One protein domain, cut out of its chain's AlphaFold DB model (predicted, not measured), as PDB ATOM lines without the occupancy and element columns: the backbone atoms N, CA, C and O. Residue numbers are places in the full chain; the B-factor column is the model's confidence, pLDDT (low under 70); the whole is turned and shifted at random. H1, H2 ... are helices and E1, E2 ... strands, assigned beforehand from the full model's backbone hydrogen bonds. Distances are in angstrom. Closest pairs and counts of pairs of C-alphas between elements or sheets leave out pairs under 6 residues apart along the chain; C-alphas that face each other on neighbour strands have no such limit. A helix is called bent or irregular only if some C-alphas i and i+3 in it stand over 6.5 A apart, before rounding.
ATOM      1  N   GLU A   2     179.786  51.497 119.435       93.19
ATOM      2  CA  GLU A   2     181.076  52.054 118.999       93.19
ATOM      3  C   GLU A   2     181.724  51.069 118.022       93.19
ATOM      4  O   GLU A   2     181.790  49.878 118.320       93.19
ATOM      5  N   VAL A   3     182.145  51.546 116.850       94.50
ATOM      6  CA  VAL A   3     182.778  50.723 115.805       94.50
ATOM      7  C   VAL A   3     184.118  51.326 115.408       94.50
ATOM      8  O   VAL A   3     184.287  52.544 115.472       94.50
ATOM      9  N   LYS A   4     185.058  50.476 114.984       94.81
ATOM     10  CA  LYS A   4     186.289  50.921 114.324       94.81
ATOM     11  C   LYS A   4     186.034  51.026 112.828       94.81
ATOM     12  O   LYS A   4     185.517  50.079 112.238       94.81
ATOM     13  N   LEU A   5     186.406  52.143 112.218       94.81
ATOM     14  CA  LEU A   5     186.343  52.298 110.770       94.81
ATOM     15  C   LEU A   5     187.561  53.048 110.229       94.81
ATOM     16  O   LEU A   5     188.151  53.852 110.952       94.81
ATOM     17  N   PRO A   6     187.903  52.843 108.954       97.19
ATOM     18  CA  PRO A   6     188.901  53.662 108.295       97.19
ATOM     19  C   PRO A   6     188.363  55.076 108.040       97.19
ATOM     20  O   PRO A   6     187.261  55.265 107.512       97.19
ATOM     21  N   ILE A   7     189.175  56.073 108.374       97.12
ATOM     22  CA  ILE A   7     188.970  57.471 108.000       97.12
ATOM     23  C   ILE A   7     190.199  57.987 107.249       97.12
ATOM     24  O   ILE A   7     191.317  57.565 107.556       97.12
ATOM     25  N   PRO A   8     190.034  58.908 106.291       96.81
ATOM     26  CA  PRO A   8     191.155  59.503 105.574       96.81
ATOM     27  C   PRO A   8     191.760  60.617 106.423       96.81
ATOM     28  O   PRO A   8     191.521  61.799 106.194       96.81
ATOM     29  N   PHE A   9     192.489  60.233 107.471       97.19
ATOM     30  CA  PHE A   9     192.960  61.166 108.486       97.19
ATOM     31  C   PHE A   9     193.863  62.247 107.902       97.19
ATOM     32  O   PHE A   9     193.792  63.372 108.377       97.19
ATOM     33  N   SER A  10     194.687  61.943 106.897       97.00
ATOM     34  CA  SER A  10     195.505  62.939 106.192       97.00
ATOM     35  C   SER A  10     195.565  62.661 104.691       97.00
ATOM     36  O   SER A  10     195.516  61.508 104.257       97.00
ATOM     37  N   GLY A  11     195.675  63.729 103.907       94.69
ATOM     38  CA  GLY A  11     195.623  63.718 102.451       94.69
ATOM     39  C   GLY A  11     194.688  64.812 101.940       94.69
ATOM     40  O   GLY A  11     193.641  65.079 102.529       94.69
ATOM     41  N   VAL A  12     195.061  65.443 100.826       93.56
ATOM     42  CA  VAL A  12     194.339  66.591 100.255       93.56
ATOM     43  C   VAL A  12     193.797  66.245  98.869       93.56
ATOM     44  O   VAL A  12     194.429  65.498  98.115       93.56
ATOM     45  N   ALA A  13     192.631  66.804  98.535       92.19
ATOM     46  CA  ALA A  13     191.851  66.546  97.322       92.19
ATOM     47  C   ALA A  13     192.465  67.132  96.032       92.19
ATOM     48  O   ALA A  13     191.833  67.893  95.306       92.19
ATOM     49  N   VAL A  14     193.708  66.778  95.724       91.12
ATOM     50  CA  VAL A  14     194.428  67.268  94.541       91.12
ATOM     51  C   VAL A  14     194.492  66.215  93.434       91.12
ATOM     52  O   VAL A  14     194.474  65.015  93.710       91.12
ATOM     53  N   GLY A  15     194.594  66.656  92.179       86.44
ATOM     54  CA  GLY A  15     194.649  65.811  90.976       86.44
ATOM     55  C   GLY A  15     195.972  65.061  90.774       86.44
ATOM     56  O   GLY A  15     196.204  64.488  89.716       86.44
ATOM     57  N   VAL A  16     196.849  65.075  91.777       88.38
ATOM     58  CA  VAL A  16     198.122  64.350  91.794       88.38
ATOM     59  C   VAL A  16     198.021  63.138  92.714       88.38
ATOM     60  O   VAL A  16     197.334  63.175  93.737       88.38
ATOM     61  N   ASN A  17     198.730  62.062  92.373       89.94
ATOM     62  CA  ASN A  17     198.753  60.824  93.151       89.94
ATOM     63  C   ASN A  17     199.616  60.961  94.425       89.94
ATOM     64  O   ASN A  17     200.676  60.351  94.549       89.94
ATOM     65  N   SER A  18     199.193  61.813  95.356       91.69
ATOM     66  CA  SER A  18     199.819  61.973  96.676       91.69
ATOM     67  C   SER A  18     199.401  60.853  97.641       91.69
ATOM     68  O   SER A  18     198.308  60.305  97.501       91.69
ATOM     69  N   PRO A  19     200.219  60.514  98.648       95.12
ATOM     70  CA  PRO A  19     199.821  59.569  99.681       95.12
ATOM     71  C   PRO A  19     198.584  60.037 100.466       95.12
ATOM     72  O   PRO A  19     198.329  61.233 100.611       95.12
ATOM     73  N   ILE A  20     197.837  59.069 100.987       97.62
ATOM     74  CA  ILE A  20     196.706  59.235 101.901       97.62
ATOM     75  C   ILE A  20     197.007  58.400 103.138       97.62
ATOM     76  O   ILE A  20     197.331  57.219 103.027       97.62
ATOM     77  N   LEU A  21     196.882  58.998 104.317       98.00
ATOM     78  CA  LEU A  21     196.939  58.272 105.578       98.00
ATOM     79  C   LEU A  21     195.516  57.871 105.971       98.00
ATOM     80  O   LEU A  21     194.719  58.713 106.393       98.00
ATOM     81  N   ALA A  22     195.207  56.584 105.840       98.06
ATOM     82  CA  ALA A  22     193.968  55.998 106.326       98.06
ATOM     83  C   ALA A  22     194.184  55.461 107.749       98.06
ATOM     84  O   ALA A  22     195.058  54.625 107.974       98.06
ATOM     85  N   VAL A  23     193.388  55.924 108.711       97.12
ATOM     86  CA  VAL A  23     193.501  55.542 110.129       97.12
ATOM     87  C   VAL A  23     192.244  54.828 110.580       97.12
ATOM     88  O   VAL A  23     191.138  55.241 110.235       97.12
ATOM     89  N   LEU A  24     192.402  53.791 111.402       96.12
ATOM     90  CA  LEU A  24     191.276  53.188 112.104       96.12
ATOM     91  C   LEU A  24     190.852  54.054 113.293       96.12
ATOM     92  O   LEU A  24     191.542  54.123 114.309       96.12
ATOM     93  N   ALA A  25     189.689  54.687 113.173       96.56
ATOM     94  CA  ALA A  25     189.100  55.510 114.215       96.56
ATOM     95  C   ALA A  25     187.874  54.842 114.846       96.56
ATOM     96  O   ALA A  25     187.077  54.183 114.173       96.56
ATOM     97  N   LYS A  26     187.692  55.061 116.148       96.94
ATOM     98  CA  LYS A  26     186.483  54.718 116.895       96.94
ATOM     99  C   LYS A  26     185.422  55.796 116.715       96.94
ATOM    100  O   LYS A  26     185.652  56.966 117.022       96.94
ATOM    101  N   VAL A  27     184.229  55.389 116.301       96.38
ATOM    102  CA  VAL A  27     183.064  56.277 116.185       96.38
ATOM    103  C   VAL A  27     181.836  55.663 116.819       96.38
ATOM    104  O   VAL A  27     181.686  54.442 116.880       96.38
ATOM    105  N   LYS A  28     180.899  56.522 117.217       95.62
ATOM    106  CA  LYS A  28     179.563  56.099 117.631       95.62
ATOM    107  C   LYS A  28     178.627  56.093 116.430       95.62
ATOM    108  O   LYS A  28     178.442  57.117 115.782       95.62
ATOM    109  N   VAL A  29     178.013  54.942 116.184       95.88
ATOM    110  CA  VAL A  29     177.005  54.756 115.137       95.88
ATOM    111  C   VAL A  29     175.818  53.946 115.641       95.88
ATOM    112  O   VAL A  29     175.918  53.179 116.607       95.88
ATOM    113  N   THR A  30     174.698  54.077 114.946       95.56
ATOM    114  CA  THR A  30     173.492  53.278 115.133       95.56
ATOM    115  C   THR A  30     173.177  52.573 113.826       95.56
ATOM    116  O   THR A  30     172.985  53.219 112.801       95.56
ATOM    117  N   VAL A  31     173.124  51.244 113.861       93.69
ATOM    118  CA  VAL A  31     172.633  50.446 112.735       93.69
ATOM    119  C   VAL A  31     171.113  50.408 112.825       93.69
ATOM    120  O   VAL A  31     170.569  50.105 113.888       93.69
ATOM    121  N   LYS A  32     170.433  50.713 111.724       93.31
ATOM    122  CA  LYS A  32     168.972  50.700 111.634       93.31
ATOM    123  C   LYS A  32     168.519  49.958 110.384       93.31
ATOM    124  O   LYS A  32     169.238  49.887 109.389       93.31
ATOM    125  N   SER A  33     167.299  49.438 110.419       90.94
ATOM    126  CA  SER A  33     166.628  48.973 109.205       90.94
ATOM    127  C   SER A  33     166.145  50.177 108.402       90.94
ATOM    128  O   SER A  33     165.616  51.136 108.969       90.94
ATOM    129  N   GLY A  34     166.319  50.141 107.086       89.31
ATOM    130  CA  GLY A  34     165.916  51.233 106.208       89.31
ATOM    131  C   GLY A  34     166.725  51.280 104.922       89.31
ATOM    132  O   GLY A  34     167.682  50.530 104.748       89.31
ATOM    133  N   ARG A  35     166.329  52.171 104.011       88.19
ATOM    134  CA  ARG A  35     167.053  52.368 102.755       88.19
ATOM    135  C   ARG A  35     168.387  53.078 103.036       88.19
ATOM    136  O   ARG A  35     168.346  54.157 103.631       88.19
ATOM    137  N   PRO A  36     169.535  52.527 102.605       89.00
ATOM    138  CA  PRO A  36     170.818  53.204 102.739       89.00
ATOM    139  C   PRO A  36     170.853  54.480 101.890       89.00
ATOM    140  O   PRO A  36     170.158  54.593 100.878       89.00
ATOM    141  N   LYS A  37     171.706  55.437 102.272       87.88
ATOM    142  CA  LYS A  37     171.943  56.659 101.481       87.88
ATOM    143  C   LYS A  37     172.607  56.355 100.138       87.88
ATOM    144  O   LYS A  37     172.446  57.128  99.201       87.88
ATOM    145  N   VAL A  38     173.354  55.252 100.063       87.44
ATOM    146  CA  VAL A  38     173.972  54.739  98.837       87.44
ATOM    147  C   VAL A  38     173.423  53.344  98.570       87.44
ATOM    148  O   VAL A  38     173.612  52.432  99.373       87.44
ATOM    149  N   ASP A  39     172.721  53.194  97.453       89.06
ATOM    150  CA  ASP A  39     172.144  51.927  97.016       89.06
ATOM    151  C   ASP A  39     173.136  51.207  96.096       89.06
ATOM    152  O   ASP A  39     173.400  51.669  94.989       89.06
ATOM    153  N   ILE A  40     173.705  50.097  96.572       93.50
ATOM    154  CA  ILE A  40     174.683  49.290  95.820       93.50
ATOM    155  C   ILE A  40     174.059  48.045  95.177       93.50
ATOM    156  O   ILE A  40     174.782  47.211  94.642       93.50
ATOM    157  N   SER A  41     172.736  47.869  95.259       91.12
ATOM    158  CA  SER A  41     172.081  46.602  94.902       91.12
ATOM    159  C   SER A  41     172.259  46.206  93.433       91.12
ATOM    160  O   SER A  41     172.514  45.035  93.147       91.12
ATOM    161  N   SER A  42     172.184  47.166  92.505       92.62
ATOM    162  CA  SER A  42     172.413  46.911  91.077       92.62
ATOM    163  C   SER A  42     173.858  46.499  90.802       92.62
ATOM    164  O   SER A  42     174.087  45.487  90.150       92.62
ATOM    165  N   LEU A  43     174.823  47.221  91.372       93.81
ATOM    166  CA  LEU A  43     176.250  46.945  91.200       93.81
ATOM    167  C   LEU A  43     176.660  45.624  91.852       93.81
ATOM    168  O   LEU A  43     177.472  44.886  91.308       93.81
ATOM    169  N   PHE A  44     176.057  45.283  92.992       93.69
ATOM    170  CA  PHE A  44     176.250  43.985  93.623       93.69
ATOM    171  C   PHE A  44     175.764  42.842  92.725       93.69
ATOM    172  O   PHE A  44     176.465  41.841  92.564       93.69
ATOM    173  N   LYS A  45     174.593  43.004  92.095       94.06
ATOM    174  CA  LYS A  45     174.066  42.036  91.128       94.06
ATOM    175  C   LYS A  45     174.956  41.925  89.893       94.06
ATOM    176  O   LYS A  45     175.176  40.819  89.418       94.06
ATOM    177  N   GLU A  46     175.474  43.036  89.385       92.81
ATOM    178  CA  GLU A  46     176.403  43.037  88.249       92.81
ATOM    179  C   GLU A  46     177.728  42.339  88.585       92.81
ATOM    180  O   GLU A  46     178.214  41.541  87.790       92.81
ATOM    181  N   ALA A  47     178.282  42.587  89.775       89.69
ATOM    182  CA  ALA A  47     179.560  42.023  90.195       89.69
ATOM    183  C   ALA A  47     179.481  40.529  90.552       89.69
ATOM    184  O   ALA A  47     180.428  39.789  90.299       89.69
ATOM    185  N   THR A  48     178.370  40.079  91.145       89.25
ATOM    186  CA  THR A  48     178.246  38.709  91.684       89.25
ATOM    187  C   THR A  48     177.296  37.808  90.896       89.25
ATOM    188  O   THR A  48     177.349  36.589  91.034       89.25
ATOM    189  N   GLY A  49     176.394  38.381  90.097       89.25
ATOM    190  CA  GLY A  49     175.284  37.671  89.457       89.25
ATOM    191  C   GLY A  49     174.087  37.386  90.378       89.25
ATOM    192  O   GLY A  49     173.054  36.921  89.892       89.25
ATOM    193  N   PHE A  50     174.180  37.678  91.681       88.75
ATOM    194  CA  PHE A  50     173.124  37.402  92.659       88.75
ATOM    195  C   PHE A  50     172.284  38.644  92.965       88.75
ATOM    196  O   PHE A  50     172.798  39.737  93.193       88.75
ATOM    197  N   GLU A  51     170.967  38.468  93.038       88.44
ATOM    198  CA  GLU A  51     170.043  39.526  93.441       88.44
ATOM    199  C   GLU A  51     169.573  39.289  94.878       88.44
ATOM    200  O   GLU A  51     168.734  38.430  95.142       88.44
ATOM    201  N   CYS A  52     170.124  40.058  95.817       86.44
ATOM    202  CA  CYS A  52     169.771  39.975  97.229       86.44
ATOM    203  C   CYS A  52     169.546  41.378  97.793       86.44
ATOM    204  O   CYS A  52     170.484  42.158  97.951       86.44
ATOM    205  N   LYS A  53     168.290  41.717  98.104       82.12
ATOM    206  CA  LYS A  53     167.965  43.027  98.675       82.12
ATOM    207  C   LYS A  53     168.071  43.013 100.201       82.12
ATOM    208  O   LYS A  53     167.425  42.206 100.889       82.12
ATOM    209  N   VAL A  54     168.860  43.952 100.715       88.00
ATOM    210  CA  VAL A  54     169.067  44.206 102.142       88.00
ATOM    211  C   VAL A  54     168.749  45.672 102.426       88.00
ATOM    212  O   VAL A  54     169.372  46.562 101.859       88.00
ATOM    213  N   ASP A  55     167.793  45.910 103.323       89.75
ATOM    214  CA  ASP A  55     167.428  47.254 103.778       89.75
ATOM    215  C   ASP A  55     168.077  47.520 105.145       89.75
ATOM    216  O   ASP A  55     167.491  47.275 106.207       89.75
ATOM    217  N   LEU A  56     169.320  47.995 105.108       92.44
ATOM    218  CA  LEU A  56     170.111  48.361 106.278       92.44
ATOM    219  C   LEU A  56     170.805  49.702 106.040       92.44
ATOM    220  O   LEU A  56     171.321  49.959 104.955       92.44
ATOM    221  N   ASP A  57     170.846  50.537 107.073       94.00
ATOM    222  CA  ASP A  57     171.525  51.828 107.047       94.00
ATOM    223  C   ASP A  57     172.251  52.096 108.374       94.00
ATOM    224  O   ASP A  57     172.008  51.445 109.397       94.00
ATOM    225  N   VAL A  58     173.152  53.075 108.352       94.12
ATOM    226  CA  VAL A  58     173.943  53.508 109.502       94.12
ATOM    227  C   VAL A  58     173.748  55.001 109.746       94.12
ATOM    228  O   VAL A  58     173.933  55.838 108.866       94.12
ATOM    229  N   GLU A  59     173.421  55.361 110.981       93.88
ATOM    230  CA  GLU A  59     173.387  56.747 111.439       93.88
ATOM    231  C   GLU A  59     174.570  57.049 112.352       93.88
ATOM    232  O   GLU A  59     174.981  56.214 113.156       93.88
ATOM    233  N   GLY A  60     175.105  58.262 112.246       93.19
ATOM    234  CA  GLY A  60     176.187  58.750 113.092       93.19
ATOM    235  C   GLY A  60     176.874  59.971 112.494       93.19
ATOM    236  O   GLY A  60     176.749  60.259 111.297       93.19
ATOM    237  N   ASP A  61     177.632  60.666 113.335       95.75
ATOM    238  CA  ASP A  61     178.460  61.802 112.941       95.75
ATOM    239  C   ASP A  61     179.770  61.299 112.332       95.75
ATOM    240  O   ASP A  61     180.833  61.354 112.950       95.75
ATOM    241  N   ILE A  62     179.683  60.773 111.111       96.00
ATOM    242  CA  ILE A  62     180.822  60.232 110.364       96.00
ATOM    243  C   ILE A  62     180.965  60.889 108.982       96.00
ATOM    244  O   ILE A  62     179.956  61.355 108.424       96.00
ATOM    245  N   PRO A  63     182.196  60.947 108.430       97.12
ATOM    246  CA  PRO A  63     182.440  61.373 107.052       97.12
ATOM    247  C   PRO A  63     181.705  60.468 106.059       97.12
ATOM    248  O   PRO A  63     181.429  59.301 106.354       97.12
ATOM    249  N   PHE A  64     181.358  60.995 104.890       97.12
ATOM    250  CA  PHE A  64     180.546  60.282 103.907       97.12
ATOM    251  C   PHE A  64     181.281  59.087 103.275       97.12
ATOM    252  O   PHE A  64     180.713  58.003 103.182       97.12
ATOM    253  N   SER A  65     182.547  59.253 102.899       97.69
ATOM    254  CA  SER A  65     183.438  58.201 102.381       97.69
ATOM    255  C   SER A  65     183.541  57.016 103.348       97.69
ATOM    256  O   SER A  65     183.304  55.862 102.994       97.69
ATOM    257  N   SER A  66     183.802  57.327 104.609       97.50
ATOM    258  CA  SER A  66     183.804  56.415 105.745       97.50
ATOM    259  C   SER A  66     182.459  55.711 105.982       97.50
ATOM    260  O   SER A  66     182.422  54.492 106.166       97.50
ATOM    261  N   TYR A  67     181.348  56.455 105.944       97.31
ATOM    262  CA  TYR A  67     179.989  55.902 105.986       97.31
ATOM    263  C   TYR A  67     179.773  54.891 104.859       97.31
ATOM    264  O   TYR A  67     179.319  53.778 105.114       97.31
ATOM    265  N   TYR A  68     180.135  55.260 103.633       97.50
ATOM    266  CA  TYR A  68     179.968  54.419 102.458       97.50
ATOM    267  C   TYR A  68     180.750  53.107 102.597       97.50
ATOM    268  O   TYR A  68     180.176  52.034 102.408       97.50
ATOM    269  N   VAL A  69     182.024  53.162 102.998       97.50
ATOM    270  CA  VAL A  69     182.878  51.973 103.180       97.50
ATOM    271  C   VAL A  69     182.324  51.028 104.252       97.50
ATOM    272  O   VAL A  69     182.369  49.805 104.083       97.50
ATOM    273  N   LEU A  70     181.758  51.570 105.333       96.44
ATOM    274  CA  LEU A  70     181.097  50.781 106.373       96.44
ATOM    275  C   LEU A  70     179.794  50.143 105.868       96.44
ATOM    276  O   LEU A  70     179.610  48.934 105.991       96.44
ATOM    277  N   VAL A  71     178.892  50.944 105.300       96.25
ATOM    278  CA  VAL A  71     177.548  50.498 104.901       96.25
ATOM    279  C   VAL A  71     177.613  49.507 103.750       96.25
ATOM    280  O   VAL A  71     176.961  48.473 103.819       96.25
ATOM    281  N   SER A  72     178.436  49.764 102.732       96.75
ATOM    282  CA  SER A  72     178.634  48.830 101.613       96.75
ATOM    283  C   SER A  72     179.109  47.459 102.093       96.75
ATOM    284  O   SER A  72     178.547  46.446 101.685       96.75
ATOM    285  N   LYS A  73     180.068  47.414 103.028       96.31
ATOM    286  CA  LYS A  73     180.521  46.157 103.629       96.31
ATOM    287  C   LYS A  73     179.391  45.449 104.379       96.31
ATOM    288  O   LYS A  73     179.193  44.261 104.163       96.31
ATOM    289  N   LEU A  74     178.631  46.166 105.212       95.31
ATOM    290  CA  LEU A  74     177.504  45.584 105.952       95.31
ATOM    291  C   LEU A  74     176.410  45.041 105.024       95.31
ATOM    292  O   LEU A  74     175.859  43.977 105.289       95.31
ATOM    293  N   LEU A  75     176.097  45.759 103.943       95.12
ATOM    294  CA  LEU A  75     175.123  45.326 102.944       95.12
ATOM    295  C   LEU A  75     175.586  44.048 102.242       95.12
ATOM    296  O   LEU A  75     174.798  43.112 102.130       95.12
ATOM    297  N   VAL A  76     176.854  43.988 101.826       95.19
ATOM    298  CA  VAL A  76     177.442  42.805 101.184       95.19
ATOM    299  C   VAL A  76     177.509  41.623 102.151       95.19
ATOM    300  O   VAL A  76     177.008  40.555 101.815       95.19
ATOM    301  N   ASP A  77     178.045  41.806 103.363       94.62
ATOM    302  CA  ASP A  77     178.109  40.750 104.385       94.62
ATOM    303  C   ASP A  77     176.706  40.171 104.652       94.62
ATOM    304  O   ASP A  77     176.510  38.955 104.665       94.62
ATOM    305  N   ARG A  78     175.699  41.042 104.794       93.81
ATOM    306  CA  ARG A  78     174.320  40.625 105.056       93.81
ATOM    307  C   ARG A  78     173.652  39.980 103.843       93.81
ATOM    308  O   ARG A  78     172.799  39.116 104.027       93.81
ATOM    309  N   ALA A  79     173.996  40.396 102.627       93.00
ATOM    310  CA  ALA A  79     173.501  39.781 101.399       93.00
ATOM    311  C   ALA A  79     174.053  38.359 101.234       93.00
ATOM    312  O   ALA A  79     173.283  37.445 100.945       93.00
ATOM    313  N   ILE A  80     175.350  38.167 101.493       93.31
ATOM    314  CA  ILE A  80     176.007  36.854 101.474       93.31
ATOM    315  C   ILE A  80     175.340  35.912 102.475       93.31
ATOM    316  O   ILE A  80     174.942  34.814 102.099       93.31
ATOM    317  N   GLU A  81     175.157  36.366 103.718       92.44
ATOM    318  CA  GLU A  81     174.534  35.574 104.785       92.44
ATOM    319  C   GLU A  81     173.060  35.256 104.494       92.44
ATOM    320  O   GLU A  81     172.608  34.137 104.693       92.44
ATOM    321  N   LYS A  82     172.279  36.238 104.030       92.00
ATOM    322  CA  LYS A  82     170.831  36.075 103.820       92.00
ATOM    323  C   LYS A  82     170.499  35.215 102.599       92.00
ATOM    324  O   LYS A  82     169.432  34.605 102.574       92.00
ATOM    325  N   CYS A  83     171.352  35.243 101.580       90.25
ATOM    326  CA  CYS A  83     171.119  34.573 100.304       90.25
ATOM    327  C   CYS A  83     172.060  33.378 100.070       90.25
ATOM    328  O   CYS A  83     172.114  32.886  98.946       90.25
ATOM    329  N   ASP A  84     172.777  32.924 101.108       89.75
ATOM    330  CA  ASP A  84     173.700  31.779 101.086       89.75
ATOM    331  C   ASP A  84     174.665  31.802  99.884       89.75
ATOM    332  O   ASP A  84     174.893  30.795  99.210       89.75
ATOM    333  N   ILE A  85     175.221  32.981  99.583       91.06
ATOM    334  CA  ILE A  85     176.104  33.169  98.428       91.06
ATOM    335  C   ILE A  85     177.465  32.524  98.746       91.06
ATOM    336  O   ILE A  85     178.119  32.941  99.703       91.06
ATOM    337  N   PRO A  86     177.937  31.534  97.965       89.25
ATOM    338  CA  PRO A  86     179.138  30.773  98.292       89.25
ATOM    339  C   PRO A  86     180.410  31.511  97.845       89.25
ATOM    340  O   PRO A  86     181.079  31.071  96.913       89.25
ATOM    341  N   ILE A  87     180.736  32.629  98.500       91.75
ATOM    342  CA  ILE A  87     181.970  33.388  98.254       91.75
ATOM    343  C   ILE A  87     182.842  33.486  99.504       91.75
ATOM    344  O   ILE A  87     182.346  33.541 100.630       91.75
ATOM    345  N   ASN A  88     184.155  33.502  99.303       93.00
ATOM    346  CA  ASN A  88     185.135  33.665 100.374       93.00
ATOM    347  C   ASN A  88     185.430  35.152 100.681       93.00
ATOM    348  O   ASN A  88     184.920  36.064 100.027       93.00
ATOM    349  N   GLU A  89     186.253  35.415 101.704       93.19
ATOM    350  CA  GLU A  89     186.600  36.788 102.106       93.19
ATOM    351  C   GLU A  89     187.328  37.577 101.007       93.19
ATOM    352  O   GLU A  89     187.051  38.765 100.836       93.19
ATOM    353  N   ASP A  90     188.225  36.950 100.243       94.12
ATOM    354  CA  ASP A  90     188.958  37.635  99.172       94.12
ATOM    355  C   ASP A  90     188.022  38.021  98.019       94.12
ATOM    356  O   ASP A  90     188.032  39.169  97.577       94.12
ATOM    357  N   GLU A  91     187.143  37.112  97.595       94.88
ATOM    358  CA  GLU A  91     186.109  37.368  96.581       94.88
ATOM    359  C   GLU A  91     185.142  38.474  97.017       94.88
ATOM    360  O   GLU A  91     184.730  39.313  96.211       94.88
ATOM    361  N   LYS A  92     184.811  38.524  98.310       95.81
ATOM    362  CA  LYS A  92     184.008  39.605  98.881       95.81
ATOM    363  C   LYS A  92     184.709  40.959  98.768       95.81
ATOM    364  O   LYS A  92     184.069  41.944  98.398       95.81
ATOM    365  N   PHE A  93     185.999  41.036  99.094       96.44
ATOM    366  CA  PHE A  93     186.748  42.289  98.975       96.44
ATOM    367  C   PHE A  93     186.989  42.696  97.517       96.44
ATOM    368  O   PHE A  93     186.934  43.890  97.228       96.44
ATOM    369  N   GLU A  94     187.162  41.747  96.596       95.12
ATOM    370  CA  GLU A  94     187.170  42.040  95.157       95.12
ATOM    371  C   GLU A  94     185.813  42.569  94.680       95.12
ATOM    372  O   GLU A  94     185.760  43.574  93.977       95.12
ATOM    373  N   THR A  95     184.706  41.973  95.131       95.50
ATOM    374  CA  THR A  95     183.350  42.466  94.835       95.50
ATOM    375  C   THR A  95     183.168  43.904  95.319       95.50
ATOM    376  O   THR A  95     182.715  44.763  94.565       95.50
ATOM    377  N   LEU A  96     183.553  44.193  96.567       97.19
ATOM    378  CA  LEU A  96     183.506  45.551  97.115       97.19
ATOM    379  C   LEU A  96     184.367  46.518  96.296       97.19
ATOM    380  O   LEU A  96     183.911  47.619  96.011       97.19
ATOM    381  N   ARG A  97     185.566  46.103  95.870       95.69
ATOM    382  CA  ARG A  97     186.450  46.920  95.030       95.69
ATOM    383  C   ARG A  97     185.821  47.243  93.672       95.69
ATOM    384  O   ARG A  97     185.870  48.393  93.256       95.69
ATOM    385  N   LEU A  98     185.191  46.269  93.010       95.75
ATOM    386  CA  LEU A  98     184.485  46.494  91.741       95.75
ATOM    387  C   LEU A  98     183.335  47.502  91.896       95.75
ATOM    388  O   LEU A  98     183.169  48.380  91.053       95.75
ATOM    389  N   ILE A  99     182.570  47.404  92.987       96.69
ATOM    390  CA  ILE A  99     181.494  48.355  93.310       96.69
ATOM    391  C   ILE A  99     182.068  49.753  93.590       96.69
ATOM    392  O   ILE A  99     181.535  50.748  93.099       96.69
ATOM    393  N   ASP A 100     183.156  49.829  94.362       96.81
ATOM    394  CA  ASP A 100     183.843  51.077  94.704       96.81
ATOM    395  C   ASP A 100     184.339  51.815  93.452       96.81
ATOM    396  O   ASP A 100     184.079  53.013  93.298       96.81
ATOM    397  N   ASP A 101     185.019  51.097  92.554       94.94
ATOM    398  CA  ASP A 101     185.560  51.644  91.307       94.94
ATOM    399  C   ASP A 101     184.423  52.092  90.367       94.94
ATOM    400  O   ASP A 101     184.517  53.160  89.765       94.94
ATOM    401  N   ALA A 102     183.308  51.352  90.300       95.50
ATOM    402  CA  ALA A 102     182.150  51.725  89.483       95.50
ATOM    403  C   ALA A 102     181.415  52.988  89.980       95.50
ATOM    404  O   ALA A 102     180.869  53.736  89.169       95.50
ATOM    405  N   LEU A 103     181.374  53.231  91.297       95.12
ATOM    406  CA  LEU A 103     180.681  54.392  91.873       95.12
ATOM    407  C   LEU A 103     181.527  55.658  91.913       95.12
ATOM    408  O   LEU A 103     180.992  56.750  91.712       95.12
ATOM    409  N   PHE A 104     182.808  55.530  92.256       94.06
ATOM    410  CA  PHE A 104     183.624  56.685  92.623       94.06
ATOM    411  C   PHE A 104     184.926  56.811  91.844       94.06
ATOM    412  O   PHE A 104     185.436  57.928  91.796       94.06
ATOM    413  N   ASP A 105     185.485  55.707  91.327       92.50
ATOM    414  CA  ASP A 105     186.862  55.623  90.806       92.50
ATOM    415  C   ASP A 105     187.843  56.515  91.593       92.50
ATOM    416  O   ASP A 105     188.432  57.476  91.096       92.50
ATOM    417  N   SER A 106     187.934  56.262  92.902       94.69
ATOM    418  CA  SER A 106     188.570  57.183  93.842       94.69
ATOM    419  C   SER A 106     189.652  56.505  94.667       94.69
ATOM    420  O   SER A 106     189.375  55.610  95.471       94.69
ATOM    421  N   ARG A 107     190.877  57.036  94.571       94.94
ATOM    422  CA  ARG A 107     192.014  56.668  95.432       94.94
ATOM    423  C   ARG A 107     191.714  56.780  96.925       94.94
ATOM    424  O   ARG A 107     192.257  56.024  97.723       94.94
ATOM    425  N   LEU A 108     190.819  57.694  97.309       97.19
ATOM    426  CA  LEU A 108     190.361  57.836  98.688       97.19
ATOM    427  C   LEU A 108     189.607  56.582  99.140       97.19
ATOM    428  O   LEU A 108     189.931  56.008 100.173       97.19
ATOM    429  N   ILE A 109     188.630  56.128  98.350       97.81
ATOM    430  CA  ILE A 109     187.849  54.925  98.670       97.81
ATOM    431  C   ILE A 109     188.741  53.690  98.660       97.81
ATOM    432  O   ILE A 109     188.669  52.898  99.599       97.81
ATOM    433  N   ARG A 110     189.636  53.569  97.672       97.25
ATOM    434  CA  ARG A 110     190.615  52.475  97.614       97.25
ATOM    435  C   ARG A 110     191.499  52.430  98.869       97.25
ATOM    436  O   ARG A 110     191.651  51.358  99.453       97.25
ATOM    437  N   ALA A 111     191.985  53.578  99.354       97.75
ATOM    438  CA  ALA A 111     192.748  53.674 100.604       97.75
ATOM    439  C   ALA A 111     191.951  53.180 101.822       97.75
ATOM    440  O   ALA A 111     192.434  52.361 102.606       97.75
ATOM    441  N   LEU A 112     190.708  53.650 101.971       98.31
ATOM    442  CA  LEU A 112     189.843  53.252 103.083       98.31
ATOM    443  C   LEU A 112     189.486  51.763 103.020       98.31
ATOM    444  O   LEU A 112     189.492  51.088 104.049       98.31
ATOM    445  N   ARG A 113     189.213  51.227 101.826       97.56
ATOM    446  CA  ARG A 113     188.921  49.803 101.633       97.56
ATOM    447  C   ARG A 113     190.134  48.933 101.947       97.56
ATOM    448  O   ARG A 113     189.973  47.913 102.613       97.56
ATOM    449  N   ALA A 114     191.336  49.346 101.540       97.38
ATOM    450  CA  ALA A 114     192.576  48.656 101.890       97.38
ATOM    451  C   ALA A 114     192.778  48.608 103.413       97.38
ATOM    452  O   ALA A 114     193.037  47.539 103.967       97.38
ATOM    453  N   ALA A 115     192.565  49.734 104.103       97.50
ATOM    454  CA  ALA A 115     192.642  49.801 105.561       97.50
ATOM    455  C   ALA A 115     191.573  48.923 106.236       97.50
ATOM    456  O   ALA A 115     191.857  48.246 107.222       97.50
ATOM    457  N   GLN A 116     190.355  48.868 105.678       96.94
ATOM    458  CA  GLN A 116     189.289  47.981 106.154       96.94
ATOM    459  C   GLN A 116     189.634  46.496 105.969       96.94
ATOM    460  O   GLN A 116     189.352  45.702 106.863       96.94
ATOM    461  N   ARG A 117     190.226  46.119 104.827       96.44
ATOM    462  CA  ARG A 117     190.626  44.735 104.516       96.44
ATOM    463  C   ARG A 117     191.745  44.254 105.426       96.44
ATOM    464  O   ARG A 117     191.653  43.167 105.982       96.44
ATOM    465  N   LEU A 118     192.789  45.068 105.575       95.75
ATOM    466  CA  LEU A 118     193.954  44.734 106.394       95.75
ATOM    467  C   LEU A 118     193.699  44.950 107.892       95.75
ATOM    468  O   LEU A 118     194.462  44.455 108.716       95.75
ATOM    469  N   ASN A 119     192.632  45.675 108.243       95.44
ATOM    470  CA  ASN A 119     192.280  46.049 109.609       95.44
ATOM    471  C   ASN A 119     193.453  46.702 110.366       95.44
ATOM    472  O   ASN A 119     193.686  46.440 111.546       95.44
ATOM    473  N   VAL A 120     194.170  47.587 109.672       96.56
ATOM    474  CA  VAL A 120     195.273  48.397 110.202       96.56
ATOM    475  C   VAL A 120     195.210  49.805 109.616       96.56
ATOM    476  O   VAL A 120     194.662  50.015 108.531       96.56
ATOM    477  N   SER A 121     195.789  50.769 110.329       97.44
ATOM    478  CA  SER A 121     196.092  52.083 109.758       97.44
ATOM    479  C   SER A 121     197.209  51.936 108.720       97.44
ATOM    480  O   SER A 121     198.103  51.105 108.886       97.44
ATOM    481  N   LEU A 122     197.165  52.715 107.640       97.94
ATOM    482  CA  LEU A 122     198.132  52.605 106.549       97.94
ATOM    483  C   LEU A 122     198.333  53.912 105.781       97.94
ATOM    484  O   LEU A 122     197.454  54.774 105.734       97.94
ATOM    485  N   LEU A 123     199.493  54.020 105.139       97.88
ATOM    486  CA  LEU A 123     199.730  54.947 104.041       97.88
ATOM    487  C   LEU A 123     199.369  54.262 102.724       97.88
ATOM    488  O   LEU A 123     199.777  53.131 102.461       97.88
ATOM    489  N   TYR A 124     198.613  54.967 101.892       97.62
ATOM    490  CA  TYR A 124     198.141  54.484 100.603       97.62
ATOM    491  C   TYR A 124     198.502  55.452  99.486       97.62
ATOM    492  O   TYR A 124     198.338  56.663  99.633       97.62
ATOM    493  N   ARG A 125     198.914  54.913  98.341       95.38
ATOM    494  CA  ARG A 125     199.062  55.641  97.081       95.38
ATOM    495  C   ARG A 125     198.642  54.712  95.941       95.38
ATOM    496  O   ARG A 125     198.944  53.524  95.992       95.38
ATOM    497  N   ASP A 126     197.931  55.230  94.935       92.81
ATOM    498  CA  ASP A 126     197.487  54.391  93.810       92.81
ATOM    499  C   ASP A 126     198.708  53.771  93.111       92.81
ATOM    500  O   ASP A 126     199.725  54.446  92.924       92.81
ATOM    501  N   ASN A 127     198.564  52.517  92.670       91.44
ATOM    502  CA  ASN A 127     199.599  51.700  92.017       91.44
ATOM    503  C   ASN A 127     200.801  51.322  92.900       91.44
ATOM    504  O   ASN A 127     201.819  50.868  92.380       91.44
ATOM    505  N   GLU A 128     200.686  51.475  94.219       93.88
ATOM    506  CA  GLU A 128     201.699  51.040  95.179       93.88
ATOM    507  C   GLU A 128     201.104  50.101  96.221       93.88
ATOM    508  O   GLU A 128     199.897  50.100  96.478       93.88
ATOM    509  N   GLU A 129     201.965  49.285  96.825       94.50
ATOM    510  CA  GLU A 129     201.555  48.453  97.947       94.50
ATOM    511  C   GLU A 129     201.236  49.343  99.163       94.50
ATOM    512  O   GLU A 129     202.043  50.212  99.513       94.50
ATOM    513  N   PRO A 130     200.075  49.157  99.821       96.75
ATOM    514  CA  PRO A 130     199.760  49.878 101.046       96.75
ATOM    515  C   PRO A 130     200.804  49.591 102.125       96.75
ATOM    516  O   PRO A 130     201.169  48.437 102.345       96.75
ATOM    517  N   VAL A 131     201.235  50.626 102.843       97.56
ATOM    518  CA  VAL A 131     202.235  50.505 103.910       97.56
ATOM    519  C   VAL A 131     201.527  50.593 105.261       97.56
ATOM    520  O   VAL A 131     201.059  51.679 105.613       97.56
ATOM    521  N   PRO A 132     201.419  49.494 106.033       97.31
ATOM    522  CA  PRO A 132     200.862  49.531 107.381       97.31
ATOM    523  C   PRO A 132     201.664  50.463 108.287       97.31
ATOM    524  O   PRO A 132     202.894  50.493 108.225       97.31
ATOM    525  N   VAL A 133     200.971  51.197 109.152       96.00
ATOM    526  CA  VAL A 133     201.593  52.105 110.119       96.00
ATOM    527  C   VAL A 133     201.029  51.861 111.513       96.00
ATOM    528  O   VAL A 133     199.830  51.622 111.682       96.00
ATOM    529  N   ASP A 134     201.901  51.928 112.516       92.38
ATOM    530  CA  ASP A 134     201.491  51.897 113.917       92.38
ATOM    531  C   ASP A 134     201.006  53.291 114.317       92.38
ATOM    532  O   ASP A 134     201.792  54.191 114.607       92.38
ATOM    533  N   PHE A 135     199.695  53.490 114.233       92.75
ATOM    534  CA  PHE A 135     199.056  54.768 114.508       92.75
ATOM    535  C   PHE A 135     198.113  54.618 115.696       92.75
ATOM    536  O   PHE A 135     197.272  53.715 115.713       92.75
ATOM    537  N   ALA A 136     198.241  55.523 116.668       87.56
ATOM    538  CA  ALA A 136     197.421  55.513 117.870       87.56
ATOM    539  C   ALA A 136     195.929  55.535 117.514       87.56
ATOM    540  O   ALA A 136     195.477  56.305 116.665       87.56
ATOM    541  N   GLU A 137     195.153  54.676 118.167       85.81
ATOM    542  CA  GLU A 137     193.717  54.628 117.940       85.81
ATOM    543  C   GLU A 137     193.067  55.933 118.404       85.81
ATOM    544  O   GLU A 137     193.153  56.296 119.572       85.81
ATOM    545  N   ILE A 138     192.370  56.608 117.493       94.12
ATOM    546  CA  ILE A 138     191.668  57.858 117.784       94.12
ATOM    547  C   ILE A 138     190.164  57.626 117.886       94.12
ATOM    548  O   ILE A 138     189.593  56.780 117.196       94.12
ATOM    549  N   ARG A 139     189.488  58.414 118.715       96.19
ATOM    550  CA  ARG A 139     188.032  58.602 118.653       96.19
ATOM    551  C   ARG A 139     187.745  59.811 117.779       96.19
ATOM    552  O   ARG A 139     188.487  60.781 117.857       96.19
ATOM    553  N   MET A 140     186.677  59.793 116.987       95.81
ATOM    554  CA  MET A 140     186.291  60.967 116.194       95.81
ATOM    555  C   MET A 140     184.779  61.177 116.115       95.81
ATOM    556  O   MET A 140     183.995  60.233 116.246       95.81
ATOM    557  N   ARG A 141     184.376  62.424 115.850       96.00
ATOM    558  CA  ARG A 141     183.042  62.784 115.342       96.00
ATOM    559  C   ARG A 141     183.139  63.833 114.234       96.00
ATOM    560  O   ARG A 141     183.994  64.712 114.264       96.00
ATOM    561  N   LYS A 142     182.263  63.734 113.240       96.62
ATOM    562  CA  LYS A 142     182.099  64.752 112.203       96.62
ATOM    563  C   LYS A 142     181.448  65.997 112.805       96.62
ATOM    564  O   LYS A 142     180.494  65.879 113.567       96.62
ATOM    565  N   ILE A 143     181.921  67.173 112.402       95.81
ATOM    566  CA  ILE A 143     181.353  68.466 112.790       95.81
ATOM    567  C   ILE A 143     180.580  69.096 111.627       95.81
ATOM    568  O   ILE A 143     179.403  69.417 111.765       95.81
ATOM    569  N   ALA A 144     181.226  69.256 110.470       95.19
ATOM    570  CA  ALA A 144     180.644  69.908 109.297       95.19
ATOM    571  C   ALA A 144     181.318  69.419 108.012       95.19
ATOM    572  O   ALA A 144     182.442  68.928 108.061       95.19
ATOM    573  N   SER A 145     180.661  69.588 106.868       96.62
ATOM    574  CA  SER A 145     181.226  69.255 105.558       96.62
ATOM    575  C   SER A 145     180.940  70.379 104.568       96.62
ATOM    576  O   SER A 145     179.829  70.909 104.543       96.62
ATOM    577  N   TYR A 146     181.930  70.706 103.743       96.19
ATOM    578  CA  TYR A 146     181.853  71.735 102.708       96.19
ATOM    579  C   TYR A 146     182.111  71.102 101.343       96.19
ATOM    580  O   TYR A 146     183.060  70.323 101.233       96.19
ATOM    581  N   PRO A 147     181.302  71.400 100.314       96.25
ATOM    582  CA  PRO A 147     181.556  70.891  98.974       96.25
ATOM    583  C   PRO A 147     182.866  71.468  98.429       96.25
ATOM    584  O   PRO A 147     183.160  72.648  98.625       96.25
ATOM    585  N   ILE A 148     183.640  70.635  97.739       95.19
ATOM    586  CA  ILE A 148     184.886  71.012  97.068       95.19
ATOM    587  C   ILE A 148     184.966  70.342  95.698       95.19
ATOM    588  O   ILE A 148     184.361  69.295  95.464       95.19
ATOM    589  N   GLU A 149     185.787  70.905  94.820       92.44
ATOM    590  CA  GLU A 149     186.197  70.267  93.570       92.44
ATOM    591  C   GLU A 149     187.670  69.869  93.657       92.44
ATOM    592  O   GLU A 149     188.493  70.598  94.212       92.44
ATOM    593  N   VAL A 150     188.028  68.701  93.124       90.12
ATOM    594  CA  VAL A 150     189.428  68.258  93.113       90.12
ATOM    595  C   VAL A 150     190.258  69.233  92.278       90.12
ATOM    596  O   VAL A 150     189.949  69.477  91.112       90.12
ATOM    597  N   ARG A 151     191.334  69.778  92.860       88.06
ATOM    598  CA  ARG A 151     192.180  70.773  92.183       88.06
ATOM    599  C   ARG A 151     193.315  70.105  91.428       88.06
ATOM    600  O   ARG A 151     194.131  69.405  92.024       88.06
ATOM    601  N   SER A 152     193.390  70.336  90.124       86.19
ATOM    602  CA  SER A 152     194.497  69.893  89.262       86.19
ATOM    603  C   SER A 152     195.547  70.986  89.031       86.19
ATOM    604  O   SER A 152     196.650  70.698  88.579       86.19
ATOM    605  N   ASP A 153     195.229  72.227  89.389       84.12
ATOM    606  CA  ASP A 153     196.005  73.446  89.167       84.12
ATOM    607  C   ASP A 153     196.879  73.826  90.377       84.12
ATOM    608  O   ASP A 153     196.940  74.983  90.787       84.12
ATOM    609  N   VAL A 154     197.538  72.841  90.992       87.06
ATOM    610  CA  VAL A 154     198.325  73.047  92.218       87.06
ATOM    611  C   VAL A 154     199.813  73.150  91.895       87.06
ATOM    612  O   VAL A 154     200.368  72.295  91.207       87.06
ATOM    613  N   GLU A 155     200.474  74.188  92.412       83.75
ATOM    614  CA  GLU A 155     201.916  74.387  92.233       83.75
ATOM    615  C   GLU A 155     202.741  73.219  92.803       83.75
ATOM    616  O   GLU A 155     202.434  72.673  93.866       83.75
ATOM    617  N   ASN A 156     203.848  72.876  92.137       82.00
ATOM    618  CA  ASN A 156     204.698  71.738  92.517       82.00
ATOM    619  C   ASN A 156     205.214  71.816  93.964       82.00
ATOM    620  O   ASN A 156     205.298  70.796  94.645       82.00
ATOM    621  N   SER A 157     205.552  73.013  94.446       82.69
ATOM    622  CA  SER A 157     205.985  73.244  95.831       82.69
ATOM    623  C   SER A 157     204.932  72.766  96.835       82.69
ATOM    624  O   SER A 157     205.251  72.030  97.766       82.69
ATOM    625  N   VAL A 158     203.667  73.111  96.592       85.88
ATOM    626  CA  VAL A 158     202.523  72.703  97.412       85.88
ATOM    627  C   VAL A 158     202.273  71.200  97.282       85.88
ATOM    628  O   VAL A 158     202.023  70.535  98.286       85.88
ATOM    629  N   VAL A 159     202.411  70.633  96.078       86.81
ATOM    630  CA  VAL A 159     202.306  69.180  95.853       86.81
ATOM    631  C   VAL A 159     203.306  68.401  96.712       86.81
ATOM    632  O   VAL A 159     202.925  67.416  97.346       86.81
ATOM    633  N   HIS A 160     204.563  68.851  96.789       85.31
ATOM    634  CA  HIS A 160     205.571  68.216  97.642       85.31
ATOM    635  C   HIS A 160     205.185  68.258  99.124       85.31
ATOM    636  O   HIS A 160     205.292  67.241  99.810       85.31
ATOM    637  N   THR A 161     204.688  69.398  99.614       88.06
ATOM    638  CA  THR A 161     204.220  69.526 101.000       88.06
ATOM    639  C   THR A 161     203.035  68.600 101.285       88.06
ATOM    640  O   THR A 161     203.053  67.883 102.285       88.06
ATOM    641  N   ILE A 162     202.046  68.542 100.386       90.94
ATOM    642  CA  ILE A 162     200.899  67.622 100.490       90.94
ATOM    643  C   ILE A 162     201.367  66.168 100.533       90.94
ATOM    644  O   ILE A 162     200.784  65.363 101.249       90.94
ATOM    645  N   GLY A 163     202.406  65.817  99.774       90.50
ATOM    646  CA  GLY A 163     202.948  64.462  99.782       90.50
ATOM    647  C   GLY A 163     203.676  64.092 101.075       90.50
ATOM    648  O   GLY A 163     203.664  62.929 101.470       90.50
ATOM    649  N   LEU A 164     204.287  65.063 101.754       94.12
ATOM    650  CA  LEU A 164     205.057  64.823 102.975       94.12
ATOM    651  C   LEU A 164     204.172  64.709 104.225       94.12
ATOM    652  O   LEU A 164     204.457  63.904 105.109       94.12
ATOM    653  N   ILE A 165     203.099  65.496 104.309       95.00
ATOM    654  CA  ILE A 165     202.273  65.602 105.521       95.00
ATOM    655  C   ILE A 165     201.673  64.264 105.987       95.00
ATOM    656  O   ILE A 165     201.822  63.955 107.172       95.00
ATOM    657  N   PRO A 166     201.068  63.425 105.122       96.25
ATOM    658  CA  PRO A 166     200.561  62.117 105.533       96.25
ATOM    659  C   PRO A 166     201.651  61.235 106.151       96.25
ATOM    660  O   PRO A 166     201.408  60.544 107.141       96.25
ATOM    661  N   VAL A 167     202.874  61.304 105.610       95.31
ATOM    662  CA  VAL A 167     204.033  60.570 106.135       95.31
ATOM    663  C   VAL A 167     204.425  61.093 107.516       95.31
ATOM    664  O   VAL A 167     204.654  60.294 108.419       95.31
ATOM    665  N   LEU A 168     204.448  62.412 107.723       95.94
ATOM    666  CA  LEU A 168     204.732  62.991 109.041       95.94
ATOM    667  C   LEU A 168     203.668  62.608 110.072       95.94
ATOM    668  O   LEU A 168     204.020  62.202 111.176       95.94
ATOM    669  N   PHE A 169     202.383  62.639 109.704       95.38
ATOM    670  CA  PHE A 169     201.324  62.163 110.594       95.38
ATOM    671  C   PHE A 169     201.507  60.698 110.972       95.38
ATOM    672  O   PHE A 169     201.275  60.347 112.124       95.38
ATOM    673  N   SER A 170     201.966  59.845 110.050       94.56
ATOM    674  CA  SER A 170     202.194  58.429 110.358       94.56
ATOM    675  C   SER A 170     203.236  58.189 111.460       94.56
ATOM    676  O   SER A 170     203.240  57.122 112.063       94.56
ATOM    677  N   GLN A 171     204.092  59.177 111.743       93.12
ATOM    678  CA  GLN A 171     205.105  59.126 112.800       93.12
ATOM    679  C   GLN A 171     204.599  59.680 114.143       93.12
ATOM    680  O   GLN A 171     205.237  59.465 115.173       93.12
ATOM    681  N   GLY A 172     203.474  60.401 114.149       90.38
ATOM    682  CA  GLY A 172     202.870  60.964 115.353       90.38
ATOM    683  C   GLY A 172     201.980  62.173 115.074       90.38
ATOM    684  O   GLY A 172     202.208  62.949 114.147       90.38
ATOM    685  N   ILE A 173     200.961  62.362 115.916       91.44
ATOM    686  CA  ILE A 173     200.085  63.535 115.859       91.44
ATOM    687  C   ILE A 173     200.698  64.647 116.711       91.44
ATOM    688  O   ILE A 173     200.883  64.488 117.916       91.44
ATOM    689  N   THR A 174     200.970  65.796 116.098       91.44
ATOM    690  CA  THR A 174     201.358  67.021 116.809       91.44
ATOM    691  C   THR A 174     200.430  68.163 116.423       91.44
ATOM    692  O   THR A 174     199.836  68.164 115.342       91.44
ATOM    693  N   LYS A 175     200.303  69.153 117.311       89.94
ATOM    694  CA  LYS A 175     199.492  70.347 117.054       89.94
ATOM    695  C   LYS A 175     199.956  71.083 115.794       89.94
ATOM    696  O   LYS A 175     199.130  71.405 114.948       89.94
ATOM    697  N   ASP A 176     201.266  71.252 115.637       91.50
ATOM    698  CA  ASP A 176     201.853  71.937 114.483       91.50
ATOM    699  C   ASP A 176     201.512  71.229 113.164       91.50
ATOM    700  O   ASP A 176     201.196  71.892 112.180       91.50
ATOM    701  N   LEU A 177     201.503  69.889 113.131       92.50
ATOM    702  CA  LEU A 177     201.108  69.135 111.933       92.50
ATOM    703  C   LEU A 177     199.627  69.329 111.587       92.50
ATOM    704  O   LEU A 177     199.275  69.457 110.414       92.50
ATOM    705  N   VAL A 178     198.754  69.371 112.598       93.62
ATOM    706  CA  VAL A 178     197.318  69.642 112.407       93.62
ATOM    707  C   VAL A 178     197.103  71.051 111.864       93.62
ATOM    708  O   VAL A 178     196.359  71.227 110.900       93.62
ATOM    709  N   GLU A 179     197.785  72.046 112.432       92.12
ATOM    710  CA  GLU A 179     197.725  73.432 111.964       92.12
ATOM    711  C   GLU A 179     198.269  73.582 110.539       92.12
ATOM    712  O   GLU A 179     197.655  74.268 109.721       92.12
ATOM    713  N   GLN A 180     199.363  72.893 110.204       92.75
ATOM    714  CA  GLN A 180     199.935  72.894 108.857       92.75
ATOM    715  C   GLN A 180     198.971  72.318 107.815       92.75
ATOM    716  O   GLN A 180     198.727  72.964 106.794       92.75
ATOM    717  N   GLU A 181     198.386  71.138 108.053       94.38
ATOM    718  CA  GLU A 181     197.444  70.554 107.090       94.38
ATOM    719  C   GLU A 181     196.165  71.394 106.970       94.38
ATOM    720  O   GLU A 181     195.710  71.660 105.857       94.38
ATOM    721  N   ASN A 182     195.624  71.901 108.085       94.94
ATOM    722  CA  ASN A 182     194.493  72.834 108.054       94.94
ATOM    723  C   ASN A 182     194.832  74.121 107.276       94.94
ATOM    724  O   ASN A 182     193.995  74.627 106.529       94.94
ATOM    725  N   GLY A 183     196.062  74.629 107.394       93.19
ATOM    726  CA  GLY A 183     196.554  75.775 106.626       93.19
ATOM    727  C   GLY A 183     196.599  75.516 105.116       93.19
ATOM    728  O   GLY A 183     196.288  76.411 104.327       93.19
ATOM    729  N   ILE A 184     196.907  74.286 104.697       93.56
ATOM    730  CA  ILE A 184     196.839  73.878 103.284       93.56
ATOM    731  C   ILE A 184     195.392  73.830 102.801       93.56
ATOM    732  O   ILE A 184     195.089  74.378 101.741       93.56
ATOM    733  N   TRP A 185     194.487  73.237 103.583       95.00
ATOM    734  CA  TRP A 185     193.056  73.246 103.270       95.00
ATOM    735  C   TRP A 185     192.512  74.668 103.131       95.00
ATOM    736  O   TRP A 185     191.787  74.961 102.178       95.00
ATOM    737  N   HIS A 186     192.912  75.573 104.023       93.81
ATOM    738  CA  HIS A 186     192.565  76.984 103.920       93.81
ATOM    739  C   HIS A 186     193.127  77.624 102.644       93.81
ATOM    740  O   HIS A 186     192.392  78.276 101.906       93.81
ATOM    741  N   SER A 187     194.405  77.402 102.343       92.25
ATOM    742  CA  SER A 187     195.067  78.016 101.185       92.25
ATOM    743  C   SER A 187     194.489  77.539  99.849       92.25
ATOM    744  O   SER A 187     194.379  78.319  98.907       92.25
ATOM    745  N   LEU A 188     194.103  76.263  99.755       92.56
ATOM    746  CA  LEU A 188     193.613  75.668  98.509       92.56
ATOM    747  C   LEU A 188     192.107  75.814  98.303       92.56
ATOM    748  O   LEU A 188     191.680  75.944  97.156       92.56
ATOM    749  N   TYR A 189     191.326  75.780  99.384       94.00
ATOM    750  CA  TYR A 189     189.862  75.694  99.337       94.00
ATOM    751  C   TYR A 189     189.150  76.796 100.123       94.00
ATOM    752  O   TYR A 189     187.925  76.793 100.201       94.00
ATOM    753  N   SER A 190     189.891  77.723 100.738       93.44
ATOM    754  CA  SER A 190     189.341  78.773 101.610       93.44
ATOM    755  C   SER A 190     188.514  78.226 102.782       93.44
ATOM    756  O   SER A 190     187.630  78.900 103.305       93.44
ATOM    757  N   ILE A 191     188.821  77.007 103.236       92.69
ATOM    758  CA  ILE A 191     188.141  76.375 104.370       92.69
ATOM    759  C   ILE A 191     188.810  76.816 105.658       92.69
ATOM    760  O   ILE A 191     189.987  76.553 105.889       92.69
ATOM    761  N   HIS A 192     188.043  77.486 106.509       86.62
ATOM    762  CA  HIS A 192     188.511  77.953 107.802       86.62
ATOM    763  C   HIS A 192     188.104  76.976 108.900       86.62
ATOM    764  O   HIS A 192     186.917  76.708 109.094       86.62
ATOM    765  N   VAL A 193     189.087  76.493 109.658       83.94
ATOM    766  CA  VAL A 193     188.851  75.766 110.907       83.94
ATOM    767  C   VAL A 193     189.299  76.657 112.060       83.94
ATOM    768  O   VAL A 193     190.407  77.192 112.005       83.94
ATOM    769  N   PRO A 194     188.461  76.859 113.092       76.25
ATOM    770  CA  PRO A 194     188.896  77.528 114.310       76.25
ATOM    771  C   PRO A 194     190.148  76.849 114.875       76.25
ATOM    772  O   PRO A 194     190.240  75.624 114.842       76.25
ATOM    773  N   TYR A 195     191.083  77.619 115.440       68.44
ATOM    774  CA  TYR A 195     192.274  77.095 116.127       68.44
ATOM    775  C   TYR A 195     191.907  76.456 117.479       68.44
ATOM    776  O   TYR A 195     192.324  76.904 118.545       68.44
ATOM    777  N   ILE A 196     191.056  75.437 117.434       71.06
ATOM    778  CA  ILE A 196     190.671  74.600 118.561       71.06
ATOM    779  C   ILE A 196     191.528  73.342 118.449       71.06
ATOM    780  O   ILE A 196     191.592  72.722 117.384       71.06
ATOM    781  N   ASN A 197     192.220  72.990 119.535       65.81
ATOM    782  CA  ASN A 197     192.930  71.715 119.607       65.81
ATOM    783  C   ASN A 197     191.908  70.607 119.309       65.81
ATOM    784  O   ASN A 197     190.778  70.722 119.771       65.81
ATOM    785  N   ASP A 198     192.292  69.586 118.543       85.75
ATOM    786  CA  ASP A 198     191.462  68.412 118.225       85.75
ATOM    787  C   ASP A 198     190.525  68.554 117.016       85.75
ATOM    788  O   ASP A 198     189.789  67.618 116.711       85.75
ATOM    789  N   TRP A 199     190.542  69.681 116.290       94.62
ATOM    790  CA  TRP A 199     189.760  69.850 115.055       94.62
ATOM    791  C   TRP A 199     190.636  69.851 113.800       94.62
ATOM    792  O   TRP A 199     191.687  70.491 113.741       94.62
ATOM    793  N   LYS A 200     190.184  69.150 112.759       94.62
ATOM    794  CA  LYS A 200     190.935  68.994 111.508       94.62
ATOM    795  C   LYS A 200     190.024  68.875 110.293       94.62
ATOM    796  O   LYS A 200     188.945  68.296 110.390       94.62
ATOM    797  N   VAL A 201     190.473  69.384 109.145       96.62
ATOM    798  CA  VAL A 201     189.857  69.098 107.841       96.62
ATOM    799  C   VAL A 201     190.429  67.810 107.256       96.62
ATOM    800  O   VAL A 201     191.645  67.630 107.189       96.62
ATOM    801  N   ILE A 202     189.549  66.936 106.783       97.25
ATOM    802  CA  ILE A 202     189.899  65.730 106.037       97.25
ATOM    803  C   ILE A 202     189.247  65.735 104.657       97.25
ATOM    804  O   ILE A 202     188.198  66.353 104.443       97.25
ATOM    805  N   TRP A 203     189.850  64.998 103.730       97.38
ATOM    806  CA  TRP A 203     189.277  64.778 102.411       97.38
ATOM    807  C   TRP A 203     188.142  63.749 102.474       97.38
ATOM    808  O   TRP A 203     188.334  62.643 102.958       97.38
ATOM    809  N   ASP A 204     186.961  64.096 101.965       97.25
ATOM    810  CA  ASP A 204     185.753  63.275 102.019       97.25
ATOM    811  C   ASP A 204     185.034  63.240 100.654       97.25
ATOM    812  O   ASP A 204     183.926  63.747 100.484       97.25
ATOM    813  N   LEU A 205     185.699  62.656  99.647       95.75
ATOM    814  CA  LEU A 205     185.288  62.659  98.233       95.75
ATOM    815  C   LEU A 205     185.144  64.085  97.673       95.75
ATOM    816  O   LEU A 205     186.129  64.809  97.584       95.75
ATOM    817  N   ASN A 206     183.930  64.500  97.311       95.31
ATOM    818  CA  ASN A 206     183.636  65.845  96.801       95.31
ATOM    819  C   ASN A 206     183.414  66.852  97.938       95.31
ATOM    820  O   ASN A 206     182.761  67.878  97.759       95.31
ATOM    821  N   TRP A 207     183.892  66.522  99.137       96.94
ATOM    822  CA  TRP A 207     183.737  67.332 100.328       96.94
ATOM    823  C   TRP A 207     185.063  67.439 101.068       96.94
ATOM    824  O   TRP A 207     185.904  66.539 101.050       96.94
ATOM    825  N   ALA A 208     185.216  68.550 101.765       97.12
ATOM    826  CA  ALA A 208     186.157  68.708 102.849       97.12
ATOM    827  C   ALA A 208     185.363  68.687 104.152       97.12
ATOM    828  O   ALA A 208     184.462  69.503 104.370       97.12
ATOM    829  N   THR A 209     185.676  67.724 105.006       97.75
ATOM    830  CA  THR A 209     184.916  67.458 106.223       97.75
ATOM    831  C   THR A 209     185.743  67.860 107.435       97.75
ATOM    832  O   THR A 209     186.868  67.406 107.602       97.75
ATOM    833  N   ILE A 210     185.184  68.713 108.292       97.06
ATOM    834  CA  ILE A 210     185.750  69.027 109.604       97.06
ATOM    835  C   ILE A 210     185.381  67.897 110.561       97.06
ATOM    836  O   ILE A 210     184.199  67.585 110.750       97.06
ATOM    837  N   ILE A 211     186.395  67.318 111.191       96.62
ATOM    838  CA  ILE A 211     186.263  66.340 112.265       96.62
ATOM    839  C   ILE A 211     186.811  66.906 113.569       96.62
ATOM    840  O   ILE A 211     187.750  67.699 113.565       96.62
ATOM    841  N   GLU A 212     186.239  66.449 114.674       95.81
ATOM    842  CA  GLU A 212     186.848  66.499 115.999       95.81
ATOM    843  C   GLU A 212     187.407  65.110 116.318       95.81
ATOM    844  O   GLU A 212     186.722  64.111 116.062       95.81
ATOM    845  N   PHE A 213     188.621  65.024 116.861       94.62
ATOM    846  CA  PHE A 213     189.274  63.755 117.179       94.62
ATOM    847  C   PHE A 213     190.019  63.795 118.517       94.62
ATOM    848  O   PHE A 213     190.622  64.795 118.855       94.62
ATOM    849  N   SER A 214     190.052  62.693 119.261       92.31
ATOM    850  CA  SER A 214     190.866  62.577 120.476       92.31
ATOM    851  C   SER A 214     191.676  61.285 120.450       92.31
ATOM    852  O   SER A 214     191.114  60.224 120.158       92.31
ATOM    853  N   SER A 215     192.962  61.373 120.777       80.38
ATOM    854  CA  SER A 215     193.882  60.238 120.942       80.38
ATOM    855  C   SER A 215     193.938  59.759 122.386       80.38
ATOM    856  O   SER A 215     194.051  60.646 123.262       80.38
TER     857      SER A 215
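This is residues 2 to 215 of the 215 residues of an uncharacterized protein of Candidatus Aramenus sulfurataquae (UniProt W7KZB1). A strongly twisted six-stranded sheet of bent strands folds round until E7 comes back near E1; the helical hairpin H5 and H6 covers one face and H4 lies over the opposite face. Beyond H4, the helices H1, H2 and H3 and the small ribbon E3 and E4 build out the other end of the long axis. The printed part has 214 residues, with order E1 E2 E3 H1 E4 H2 H3 H4 E5 E6 H5 H6 E7 E8. The class is mixed, helices and strands; the large sheet is branched, with parallel and antiparallel pairs. The whole is compact, radius of gyration of the C-alphas 17.2 A, but elongated, spanning 51 by 33 by 31 A.

Find C-alpha 2 at (181.076, 52.054, 118.999), where E1, residues 2 to 10, begins. E2, 20 to 28, covers 23.5 A, and E3 is 30 to 33. Next come H1, 41 to 48, E4, 56 to 59, and H2, 64 to 82, 26.1 A long from C-alpha 64 at (180.546, 60.282, 103.907). H3 is 89 to 104, 22.2 A, H4 107 to 118, E5 122 to 124, and E6 138 to 147, 25.0 A. H5 is 156 to 171, 23.9 A, only just irregular with C-alphas 163 and 166 6.7 A apart; H6 is 175 to 189. E7, 199 to 204, precedes E8, 207 to 214, ending at (190.866, 62.577, 120.476).

Look first at E2: antiparallel E1 lies on one side, N 5 to O 25 2.9 A, and antiparallel E5, N 22 to O 122 2.9 A, and parallel E6, N 26 to O 138 2.8 A, on the other. E6 is antiparallel to E8, N 141 to O 212 2.9 A; E7 and E8 form a hairpin, N 202 to O 209 2.8 A. H4 runs across E2 at a height of 7.1 A over the sheet; H5 and H6 lie on the opposite face. H5 touches H6, C-alphas of Ile 165 and Glu 181 closest at 7.1 A. H3, the hub, touches H4, Asp 100 to Ile 109 6.8 A between C-alphas, H2, Lys 73 to Leu 96 7.2 A, and H1, Leu 43 to Ile 99 5.8 A. E3 and E4 are antiparallel, N 32 to O 57 2.9 A. Every O i to N i+4 pair is within hydrogen-bond range in H1, H2, H3, H4 and H6, and 9 of 12 in H5.

The C-alphas farthest apart, of Asp 84 and Ser 157, are 52.8 A apart. The printed part has no cut; the link from E5 to E6 is long, 13 residues. Mean pLDDT of the printed part is 93.1, with residues 195 and 197 under 70.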